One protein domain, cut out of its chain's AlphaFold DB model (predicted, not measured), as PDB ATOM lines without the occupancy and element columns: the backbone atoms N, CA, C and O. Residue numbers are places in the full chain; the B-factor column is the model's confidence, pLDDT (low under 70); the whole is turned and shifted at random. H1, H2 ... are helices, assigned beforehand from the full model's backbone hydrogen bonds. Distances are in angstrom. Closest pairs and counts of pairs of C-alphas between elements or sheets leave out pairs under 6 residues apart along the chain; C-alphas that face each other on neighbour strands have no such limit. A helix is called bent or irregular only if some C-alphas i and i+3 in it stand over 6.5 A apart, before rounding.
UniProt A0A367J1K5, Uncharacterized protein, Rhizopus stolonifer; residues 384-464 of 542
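This is residues 384 to 464 of the 542 residues of an uncharacterized protein of Rhizopus stolonifer (UniProt A0A367J1K5). Three helices, H1, H2 and H3, make a small up-and-down bundle, and H6, with which the printed part ends, folds back along H3 as a fourth. Between H3 and H6 the backbone swings round the end of the bundle where H3 ends and H2 begins, with the short helices H4 and H5 on the way. The printed part has 81 residues with six named helices, H1 to H6 in order, and no named strand; the class is all helix. The whole is compact, with a radius of gyration of the C-alphas of 11.9 A, and rounded, spanning 33 by 27 by 25 A.

H1, residues 385 to 397, begins at C-alpha 385 at (81.424, -0.743, -0.903) and is 18.5 A long from first to last C-alpha. H2, residues 401 to 411, is 15.0 A long, and H3, residues 416 to 426, 15.4 A, ending at C-alpha 426 at (79.780, 2.186, 18.492). H4 is residues 437 to 444, 11.6 A; it is neither bent nor irregular, but only just: C-alphas 441 and 444 are 6.2 A apart. H5, residues 448 to 452, is 6.8 A long. H6, residues 457 to 464, is 10.4 A long and ends at C-alpha 464 at (88.911, 3.867, 14.048).

H1, H2 and H3 form the bundle, up and down, each running against the one before it. H1 and H2 are a helical hairpin and touch at a shallow tilt of 14 degrees, with the closest C-alphas, those of Gly 392 and Ala 404, 4.0 A apart. H2 and H3 are a second helical hairpin, at a tilt of 34.7 degrees, only just shallow; their closest C-alphas, Tyr 408 and Ala 418, are 4.9 A apart. H1 and H3 only just touch, with 3 pairs of C-alphas within 8 A and with residues 389 to 392 of H1 alone; the closest C-alphas, Cys 389 and Ala 418, are 5.3 A apart. H6 touches H3, opposite ways at a shallow tilt of 10 degrees, with the C-alphas of Ser 423 and Ala 460 closest at 4.0 A; H6 is apart from H1 and H2. H5 only just touches H2, with 3 pairs of C-alphas within 8 A, the closest being Thr 402 and Trp 449 at 5.6 A. H4 touches no helix; it is close to H5 but not clearly touching, with the closest C-alphas, Phe 444 and Val 450, 6.7 A apart. Every O i to N i+4 pair is within hydrogen-bond range in H1, H2, H3 and H6; in H4 it is 1 of 4, beside 2 of 5 O i to N i+3 pairs, and in H5 0 of 1, beside 1 of 2.

The two C-alphas farthest apart, those of Leu 384 and Gln 434, are 34.8 A apart. The printed part has no cut and no long link; the link from H3 to H4, 10 residues, is short, and the other four are tight. The mean pLDDT of the printed part is 78.9, and residues 429 to 447, among them H4, are under 70.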
ATOM      1  N   LEU A 384      79.166  -3.162  -4.211       92.00
ATOM      2  CA  LEU A 384      79.962  -1.934  -4.247       92.00
ATOM      3  C   LEU A 384      80.005  -1.278  -2.862       92.00
ATOM      4  O   LEU A 384      79.016  -0.713  -2.393       92.00
ATOM      5  N   SER A 385      81.181  -1.303  -2.238       93.19
ATOM      6  CA  SER A 385      81.424  -0.743  -0.903       93.19
ATOM      7  C   SER A 385      81.117   0.758  -0.816       93.19
ATOM      8  O   SER A 385      80.479   1.194   0.139       93.19
ATOM      9  N   ALA A 386      81.442   1.532  -1.857       91.62
ATOM     10  CA  ALA A 386      81.110   2.959  -1.927       91.62
ATOM     11  C   ALA A 386      79.590   3.230  -1.927       91.62
ATOM     12  O   ALA A 386      79.133   4.189  -1.304       91.62
ATOM     13  N   ALA A 387      78.792   2.381  -2.588       94.38
ATOM     14  CA  ALA A 387      77.330   2.492  -2.573       94.38
ATOM     15  C   ALA A 387      76.759   2.135  -1.198       94.38
ATOM     16  O   ALA A 387      75.921   2.861  -0.670       94.38
ATOM     17  N   GLN A 388      77.266   1.062  -0.589       94.94
ATOM     18  CA  GLN A 388      76.896   0.646   0.763       94.94
ATOM     19  C   GLN A 388      77.211   1.748   1.787       94.94
ATOM     20  O   GLN A 388      76.336   2.143   2.552       94.94
ATOM     21  N   CYS A 389      78.417   2.325   1.766       94.12
ATOM     22  CA  CYS A 389      78.762   3.438   2.651       94.12
ATOM     23  C   CYS A 389      77.852   4.652   2.414       94.12
ATOM     24  O   CYS A 389      77.405   5.294   3.366       94.12
ATOM     25  N   LYS A 390      77.526   4.948   1.150       93.75
ATOM     26  CA  LYS A 390      76.643   6.063   0.816       93.75
ATOM     27  C   LYS A 390      75.221   5.861   1.343       93.75
ATOM     28  O   LYS A 390      74.674   6.774   1.959       93.75
ATOM     29  N   LEU A 391      74.651   4.668   1.189       93.62
ATOM     30  CA  LEU A 391      73.362   4.311   1.791       93.62
ATOM     31  C   LEU A 391      73.406   4.375   3.314       93.62
ATOM     32  O   LEU A 391      72.469   4.882   3.926       93.62
ATOM     33  N   GLY A 392      74.508   3.929   3.923       92.44
ATOM     34  CA  GLY A 392      74.745   4.081   5.354       92.44
ATOM     35  C   GLY A 392      74.585   5.535   5.798       92.44
ATOM     36  O   GLY A 392      73.781   5.819   6.685       92.44
ATOM     37  N   SER A 393      75.246   6.462   5.098       89.12
ATOM     38  CA  SER A 393      75.153   7.901   5.388       89.12
ATOM     39  C   SER A 393      73.754   8.476   5.158       89.12
ATOM     40  O   SER A 393      73.287   9.304   5.936       89.12
ATOM     41  N   TYR A 394      73.046   7.990   4.138       91.38
ATOM     42  CA  TYR A 394      71.676   8.398   3.844       91.38
ATOM     43  C   TYR A 394      70.694   7.981   4.951       91.38
ATOM     44  O   TYR A 394      69.856   8.775   5.384       91.38
ATOM     45  N   TYR A 395      70.800   6.745   5.447       90.19
ATOM     46  CA  TYR A 395      69.958   6.262   6.545       90.19
ATOM     47  C   TYR A 395      70.344   6.873   7.895       90.19
ATOM     48  O   TYR A 395      69.458   7.125   8.711       90.19
ATOM     49  N   GLU A 396      71.624   7.190   8.103       85.88
ATOM     50  CA  GLU A 396      72.099   7.929   9.277       85.88
ATOM     51  C   GLU A 396      71.467   9.329   9.340       85.88
ATOM     52  O   GLU A 396      70.891   9.689  10.365       85.88
ATOM     53  N   GLN A 397      71.441  10.071   8.225       84.75
ATOM     54  CA  GLN A 397      70.748  11.369   8.132       84.75
ATOM     55  C   GLN A 397      69.243  11.260   8.420       84.75
ATOM     56  O   GLN A 397      68.644  12.159   9.009       84.75
ATOM     57  N   ARG A 398      68.618  10.139   8.040       83.56
ATOM     58  CA  ARG A 398      67.206   9.840   8.330       83.56
ATOM     59  C   ARG A 398      66.955   9.267   9.725       83.56
ATOM     60  O   ARG A 398      65.811   8.935  10.032       83.56
ATOM     61  N   LYS A 399      67.987   9.166  10.567       82.06
ATOM     62  CA  LYS A 399      67.933   8.605  11.927       82.06
ATOM     63  C   LYS A 399      67.553   7.113  11.983       82.06
ATOM     64  O   LYS A 399      67.199   6.604  13.045       82.06
ATOM     65  N   ASP A 400      67.673   6.380  10.872       86.06
ATOM     66  CA  ASP A 400      67.526   4.916  10.832       86.06
ATOM     67  C   ASP A 400      68.895   4.248  11.033       86.06
ATOM     68  O   ASP A 400      69.546   3.763  10.103       86.06
ATOM     69  N   LEU A 401      69.345   4.244  12.291       84.56
ATOM     70  CA  LEU A 401      70.653   3.704  12.675       84.56
ATOM     71  C   LEU A 401      70.774   2.197  12.427       84.56
ATOM     72  O   LEU A 401      71.871   1.701  12.184       84.56
ATOM     73  N   THR A 402      69.656   1.465  12.451       87.25
ATOM     74  CA  THR A 402      69.666   0.011  12.243       87.25
ATOM     75  C   THR A 402      70.095  -0.316  10.820       87.25
ATOM     76  O   THR A 402      70.984  -1.145  10.618       87.25
ATOM     77  N   LYS A 403      69.498   0.354   9.826       89.88
ATOM     78  CA  LYS A 403      69.907   0.191   8.426       89.88
ATOM     79  C   LYS A 403      71.285   0.777   8.177       89.88
ATOM     80  O   LYS A 403      72.094   0.120   7.527       89.88
ATOM     81  N   ALA A 404      71.576   1.956   8.731       90.69
ATOM     82  CA  ALA A 404      72.892   2.573   8.590       90.69
ATOM     83  C   ALA A 404      74.008   1.618   9.043       90.69
ATOM     84  O   ALA A 404      74.945   1.354   8.290       90.69
ATOM     85  N   PHE A 405      73.854   1.010  10.224       90.75
ATOM     86  CA  PHE A 405      74.789   0.022  10.754       90.75
ATOM     87  C   PHE A 405      74.956  -1.186   9.824       90.75
ATOM     88  O   PHE A 405      76.085  -1.593   9.565       90.75
ATOM     89  N   GLN A 406      73.863  -1.743   9.292       91.88
ATOM     90  CA  GLN A 406      73.925  -2.891   8.379       91.88
ATOM     91  C   GLN A 406      74.748  -2.576   7.126       91.88
ATOM     92  O   GLN A 406      75.651  -3.340   6.781       91.88
ATOM     93  N   TYR A 407      74.485  -1.444   6.472       94.06
ATOM     94  CA  TYR A 407      75.225  -1.057   5.271       94.06
ATOM     95  C   TYR A 407      76.685  -0.711   5.567       94.06
ATOM     96  O   TYR A 407      77.575  -1.138   4.830       94.06
ATOM     97  N   TYR A 408      76.968  -0.010   6.669       94.25
ATOM     98  CA  TYR A 408      78.349   0.246   7.069       94.25
ATOM     99  C   TYR A 408      79.099  -1.041   7.407       94.25
ATOM    100  O   TYR A 408      80.261  -1.180   7.038       94.25
ATOM    101  N   GLN A 409      78.441  -2.016   8.037       92.81
ATOM    102  CA  GLN A 409      79.032  -3.324   8.307       92.81
ATOM    103  C   GLN A 409      79.382  -4.063   7.012       92.81
ATOM    104  O   GLN A 409      80.469  -4.634   6.925       92.81
ATOM    105  N   MET A 410      78.523  -4.006   5.991       92.06
ATOM    106  CA  MET A 410      78.822  -4.570   4.668       92.06
ATOM    107  C   MET A 410      80.027  -3.875   4.012       92.06
ATOM    108  O   MET A 410      80.942  -4.553   3.546       92.06
ATOM    109  N   ALA A 411      80.074  -2.539   4.057       93.44
ATOM    110  CA  ALA A 411      81.137  -1.741   3.444       93.44
ATOM    111  C   ALA A 411      82.479  -1.805   4.197       93.44
ATOM    112  O   ALA A 411      83.536  -1.578   3.605       93.44
ATOM    113  N   SER A 412      82.451  -2.136   5.493       90.38
ATOM    114  CA  SER A 412      83.601  -2.079   6.407       90.38
ATOM    115  C   SER A 412      84.797  -2.937   6.009       90.38
ATOM    116  O   SER A 412      85.881  -2.739   6.542       90.38
ATOM    117  N   GLN A 413      84.630  -3.894   5.096       86.06
ATOM    118  CA  GLN A 413      85.729  -4.743   4.636       86.06
ATOM    119  C   GLN A 413      86.698  -4.002   3.710       86.06
ATOM    120  O   GLN A 413      87.878  -4.347   3.655       86.06
ATOM    121  N   GLU A 414      86.207  -3.005   2.973       87.00
ATOM    122  CA  GLU A 414      86.974  -2.322   1.928       87.00
ATOM    123  C   GLU A 414      86.994  -0.799   2.099       87.00
ATOM    124  O   GLU A 414      88.006  -0.182   1.763       87.00
ATOM    125  N   ASP A 415      85.915  -0.197   2.616       91.06
ATOM    126  CA  ASP A 415      85.756   1.258   2.679       91.06
ATOM    127  C   ASP A 415      86.178   1.838   4.047       91.06
ATOM    128  O   ASP A 415      85.527   1.575   5.068       91.06
ATOM    129  N   PRO A 416      87.231   2.677   4.093       91.88
ATOM    130  CA  PRO A 416      87.670   3.340   5.320       91.88
ATOM    131  C   PRO A 416      86.629   4.299   5.905       91.88
ATOM    132  O   PRO A 416      86.593   4.478   7.123       91.88
ATOM    133  N   LEU A 417      85.790   4.919   5.066       90.44
ATOM    134  CA  LEU A 417      84.735   5.827   5.526       90.44
ATOM    135  C   LEU A 417      83.664   5.057   6.296       90.44
ATOM    136  O   LEU A 417      83.227   5.506   7.354       90.44
ATOM    137  N   ALA A 418      83.315   3.856   5.831       93.00
ATOM    138  CA  ALA A 418      82.393   2.975   6.535       93.00
ATOM    139  C   ALA A 418      82.971   2.482   7.870       93.00
ATOM    140  O   ALA A 418      82.263   2.470   8.874       93.00
ATOM    141  N   MET A 419      84.265   2.133   7.919       93.69
ATOM    142  CA  MET A 419      84.945   1.789   9.178       93.69
ATOM    143  C   MET A 419      84.899   2.955  10.179       93.69
ATOM    144  O   MET A 419      84.611   2.760  11.361       93.69
ATOM    145  N   LEU A 420      85.146   4.182   9.711       90.50
ATOM    146  CA  LEU A 420      85.050   5.384  10.540       90.50
ATOM    147  C   LEU A 420      83.607   5.622  11.005       90.50
ATOM    148  O   LEU A 420      83.382   5.939  12.172       90.50
ATOM    149  N   ALA A 421      82.615   5.423  10.138       90.19
ATOM    150  CA  ALA A 421      81.210   5.534  10.506       90.19
ATOM    151  C   ALA A 421      80.801   4.501  11.571       90.19
ATOM    152  O   ALA A 421      80.180   4.878  12.563       90.19
ATOM    153  N   LEU A 422      81.237   3.241  11.452       90.69
ATOM    154  CA  LEU A 422      81.039   2.226  12.496       90.69
ATOM    155  C   LEU A 422      81.670   2.639  13.823       90.69
ATOM    156  O   LEU A 422      81.028   2.524  14.863       90.69
ATOM    157  N   SER A 423      82.896   3.167  13.794       90.31
ATOM    158  CA  SER A 423      83.550   3.700  14.992       90.31
ATOM    159  C   SER A 423      82.699   4.768  15.681       90.31
ATOM    160  O   SER A 423      82.576   4.761  16.906       90.31
ATOM    161  N   ARG A 424      82.097   5.684  14.912       85.69
ATOM    162  CA  ARG A 424      81.208   6.723  15.453       85.69
ATOM    163  C   ARG A 424      79.926   6.125  16.036       85.69
ATOM    164  O   ARG A 424      79.533   6.531  17.127       85.69
ATOM    165  N   LEU A 425      79.323   5.141  15.365       86.00
ATOM    166  CA  LEU A 425      78.116   4.455  15.839       86.00
ATOM    167  C   LEU A 425      78.351   3.687  17.148       86.00
ATOM    168  O   LEU A 425      77.562   3.831  18.077       86.00
ATOM    169  N   TYR A 426      79.442   2.921  17.262       87.38
ATOM    170  CA  TYR A 426      79.780   2.186  18.492       87.38
ATOM    171  C   TYR A 426      80.062   3.108  19.679       87.38
ATOM    172  O   TYR A 426      79.735   2.776  20.817       87.38
ATOM    173  N   ASN A 427      80.611   4.296  19.417       82.50
ATOM    174  CA  ASN A 427      80.798   5.304  20.452       82.50
ATOM    175  C   ASN A 427      79.507   6.087  20.784       82.50
ATOM    176  O   ASN A 427      79.570   6.953  21.649       82.50
ATOM    177  N   GLN A 428      78.369   5.777  20.138       73.50
ATOM    178  CA  GLN A 428      77.079   6.486  20.248       73.50
ATOM    179  C   GLN A 428      77.176   7.979  19.895       73.50
ATOM    180  O   GLN A 428      76.564   8.836  20.530       73.50
ATOM    181  N   GLY A 429      77.980   8.289  18.878       58.59
ATOM    182  CA  GLY A 429      78.386   9.650  18.563       58.59
ATOM    183  C   GLY A 429      79.702  10.000  19.251       58.59
ATOM    184  O   GLY A 429      79.998   9.644  20.390       58.59
ATOM    185  N   VAL A 430      80.575  10.672  18.521       44.25
ATOM    186  CA  VAL A 430      81.760  11.297  19.108       44.25
ATOM    187  C   VAL A 430      81.223  12.512  19.862       44.25
ATOM    188  O   VAL A 430      80.428  13.258  19.304       44.25
ATOM    189  N   GLN A 431      81.622  12.748  21.113       42.75
ATOM    190  CA  GLN A 431      81.501  14.099  21.673       42.75
ATOM    191  C   GLN A 431      82.507  14.986  20.933       42.75
ATOM    192  O   GLN A 431      83.578  15.305  21.440       42.75
ATOM    193  N   VAL A 432      82.212  15.305  19.674       44.41
ATOM    194  CA  VAL A 432      82.973  16.274  18.894       44.41
ATOM    195  C   VAL A 432      82.955  17.588  19.694       44.41
ATOM    196  O   VAL A 432      82.004  17.805  20.452       44.41
ATOM    197  N   PRO A 433      83.997  18.440  19.643       41.12
ATOM    198  CA  PRO A 433      83.966  19.738  20.318       41.12
ATOM    199  C   PRO A 433      82.618  20.451  20.113       41.12
ATOM    200  O   PRO A 433      82.040  20.344  19.034       41.12
ATOM    201  N   GLN A 434      82.120  21.112  21.169       43.50
ATOM    202  CA  GLN A 434      80.717  21.522  21.384       43.50
ATOM    203  C   GLN A 434      79.982  22.121  20.170       43.50
ATOM    204  O   GLN A 434      78.776  21.945  20.062       43.50
ATOM    205  N   GLU A 435      80.691  22.730  19.222       46.06
ATOM    206  CA  GLU A 435      80.135  23.300  17.988       46.06
ATOM    207  C   GLU A 435      79.535  22.266  17.006       46.06
ATOM    208  O   GLU A 435      78.670  22.626  16.218       46.06
ATOM    209  N   GLN A 436      79.929  20.985  17.054       46.38
ATOM    210  CA  GLN A 436      79.336  19.897  16.239       46.38
ATOM    211  C   GLN A 436      78.522  18.890  17.079       46.38
ATOM    212  O   GLN A 436      77.947  17.938  16.547       46.38
ATOM    213  N   ALA A 437      78.495  19.070  18.404       40.91
ATOM    214  CA  ALA A 437      77.879  18.133  19.338       40.91
ATOM    215  C   ALA A 437      76.351  18.262  19.393       40.91
ATOM    216  O   ALA A 437      75.673  17.261  19.607       40.91
ATOM    217  N   GLU A 438      75.799  19.459  19.186       44.19
ATOM    218  CA  GLU A 438      74.362  19.718  19.364       44.19
ATOM    219  C   GLU A 438      73.491  18.978  18.332       44.19
ATOM    220  O   GLU A 438      72.439  18.442  18.684       44.19
ATOM    221  N   GLU A 439      73.959  18.829  17.088       47.50
ATOM    222  CA  GLU A 439      73.259  18.039  16.060       47.50
ATOM    223  C   GLU A 439      73.379  16.521  16.288       47.50
ATOM    224  O   GLU A 439      72.446  15.770  16.000       47.50
ATOM    225  N   GLN A 440      74.507  16.055  16.836       48.22
ATOM    226  CA  GLN A 440      74.786  14.627  17.028       48.22
ATOM    227  C   GLN A 440      74.171  14.072  18.319       48.22
ATOM    228  O   GLN A 440      73.698  12.937  18.322       48.22
ATOM    229  N   HIS A 441      74.116  14.851  19.405       46.56
ATOM    230  CA  HIS A 441      73.543  14.410  20.685       46.56
ATOM    231  C   HIS A 441      72.024  14.174  20.586       46.56
ATOM    232  O   HIS A 441      71.506  13.236  21.184       46.56
ATOM    233  N   MET A 442      71.320  14.934  19.737       46.78
ATOM    234  CA  MET A 442      69.894  14.722  19.433       46.78
ATOM    235  C   MET A 442      69.610  13.539  18.485       46.78
ATOM    236  O   MET A 442      68.445  13.254  18.186       46.78
ATOM    237  N   LEU A 443      70.637  12.866  17.955       53.34
ATOM    238  CA  LEU A 443      70.465  11.784  16.982       53.34
ATOM    239  C   LEU A 443      70.273  10.404  17.640       53.34
ATOM    240  O   LEU A 443      69.639   9.533  17.043       53.34
ATOM    241  N   PHE A 444      70.808  10.198  18.850       57.06
ATOM    242  CA  PHE A 444      70.952   8.866  19.459       57.06
ATOM    243  C   PHE A 444      69.971   8.552  20.599       57.06
ATOM    244  O   PHE A 444      69.762   7.374  20.879       57.06
ATOM    245  N   ASP A 445      69.344   9.554  21.222       56.59
ATOM    246  CA  ASP A 445      68.713   9.379  22.545       56.59
ATOM    247  C   ASP A 445      67.475   8.448  22.551       56.59
ATOM    248  O   ASP A 445      67.216   7.759  23.535       56.59
ATOM    249  N   ASP A 446      66.764   8.311  21.420       62.00
ATOM    250  CA  ASP A 446      65.543   7.483  21.321       62.00
ATOM    251  C   ASP A 446      65.595   6.336  20.291       62.00
ATOM    252  O   ASP A 446      64.609   5.612  20.102       62.00
ATOM    253  N   SER A 447      66.729   6.110  19.618       67.31
ATOM    254  CA  SER A 447      66.795   5.100  18.551       67.31
ATOM    255  C   SER A 447      66.715   3.662  19.104       67.31
ATOM    256  O   SER A 447      67.477   3.311  20.013       67.31
ATOM    257  N   PRO A 448      65.873   2.768  18.535       72.56
ATOM    258  CA  PRO A 448      65.792   1.364  18.955       72.56
ATOM    259  C   PRO A 448      67.132   0.622  18.917       72.56
ATOM    260  O   PRO A 448      67.367  -0.266  19.733       72.56
ATOM    261  N   TRP A 449      68.025   1.000  17.997       71.75
ATOM    262  CA  TRP A 449      69.347   0.391  17.868       71.75
ATOM    263  C   TRP A 449      70.240   0.674  19.085       71.75
ATOM    264  O   TRP A 449      70.874  -0.243  19.589       71.75
ATOM    265  N   VAL A 450      70.229   1.903  19.613       72.06
ATOM    266  CA  VAL A 450      71.063   2.332  20.756       72.06
ATOM    267  C   VAL A 450      70.679   1.598  22.046       72.06
ATOM    268  O   VAL A 450      71.533   1.309  22.880       72.06
ATOM    269  N   LYS A 451      69.399   1.227  22.189       71.00
ATOM    270  CA  LYS A 451      68.907   0.420  23.320       71.00
ATOM    271  C   LYS A 451      69.423  -1.021  23.286       71.00
ATOM    272  O   LYS A 451      69.617  -1.619  24.338       71.00
ATOM    273  N   ILE A 452      69.613  -1.578  22.089       76.75
ATOM    274  CA  ILE A 452      70.087  -2.956  21.888       76.75
ATOM    275  C   ILE A 452      71.620  -3.002  21.887       76.75
ATOM    276  O   ILE A 452      72.209  -3.940  22.422       76.75
ATOM    277  N   ASN A 453      72.259  -1.973  21.329       75.88
ATOM    278  CA  ASN A 453      73.702  -1.862  21.178       75.88
ATOM    279  C   ASN A 453      74.231  -0.737  22.085       75.88
ATOM    280  O   ASN A 453      74.290   0.425  21.662       75.88
ATOM    281  N   PRO A 454      74.611  -1.059  23.338       78.06
ATOM    282  CA  PRO A 454      75.189  -0.079  24.242       78.06
ATOM    283  C   PRO A 454      76.548   0.398  23.726       78.06
ATOM    284  O   PRO A 454      77.187  -0.252  22.896       78.06
ATOM    285  N   ARG A 455      76.988   1.543  24.246       82.25
ATOM    286  CA  ARG A 455      78.273   2.145  23.906       82.25
ATOM    287  C   ARG A 455      79.406   1.149  24.131       82.25
ATOM    288  O   ARG A 455      79.579   0.654  25.243       82.25
ATOM    289  N   ASP A 456      80.188   0.918  23.086       88.38
ATOM    290  CA  ASP A 456      81.359   0.048  23.107       88.38
ATOM    291  C   ASP A 456      82.576   0.850  22.637       88.38
ATOM    292  O   ASP A 456      82.845   1.013  21.442       88.38
ATOM    293  N   GLU A 457      83.282   1.422  23.610       88.44
ATOM    294  CA  GLU A 457      84.457   2.250  23.352       88.44
ATOM    295  C   GLU A 457      85.626   1.438  22.773       88.44
ATOM    296  O   GLU A 457      86.387   1.960  21.954       88.44
ATOM    297  N   ASP A 458      85.753   0.163  23.153       90.88
ATOM    298  CA  ASP A 458      86.818  -0.720  22.677       90.88
ATOM    299  C   ASP A 458      86.596  -1.073  21.202       90.88
ATOM    300  O   ASP A 458      87.527  -0.982  20.391       90.88
ATOM    301  N   ALA A 459      85.359  -1.408  20.821       90.44
ATOM    302  CA  ALA A 459      84.992  -1.625  19.423       90.44
ATOM    303  C   ALA A 459      85.177  -0.349  18.592       90.44
ATOM    304  O   ALA A 459      85.759  -0.403  17.506       90.44
ATOM    305  N   ALA A 460      84.748   0.809  19.108       90.56
ATOM    306  CA  ALA A 460      84.946   2.092  18.436       90.56
ATOM    307  C   ALA A 460      86.435   2.357  18.161       90.56
ATOM    308  O   ALA A 460      86.829   2.648  17.029       90.56
ATOM    309  N   PHE A 461      87.288   2.177  19.171       93.12
ATOM    310  CA  PHE A 461      88.727   2.360  19.029       93.12
ATOM    311  C   PHE A 461      89.338   1.434  17.965       93.12
ATOM    312  O   PHE A 461      90.152   1.878  17.148       93.12
ATOM    313  N   GLN A 462      88.932   0.161  17.931       93.75
ATOM    314  CA  GLN A 462      89.418  -0.810  16.947       93.75
ATOM    315  C   GLN A 462      89.038  -0.422  15.513       93.75
ATOM    316  O   GLN A 462      89.914  -0.384  14.646       93.75
ATOM    317  N   TRP A 463      87.776  -0.059  15.266       93.19
ATOM    318  CA  TRP A 463      87.318   0.370  13.941       93.19
ATOM    319  C   TRP A 463      88.002   1.658  13.472       93.19
ATOM    320  O   TRP A 463      88.448   1.738  12.325       93.19
ATOM    321  N   CYS A 464      88.174   2.641  14.361       92.44
ATOM    322  CA  CYS A 464      88.911   3.867  14.048       92.44
ATOM    323  C   CYS A 464      90.369   3.576  13.684       92.44
ATOM    324  O   CYS A 464      90.914   4.134  12.727       92.44
TER     325      CYS A 464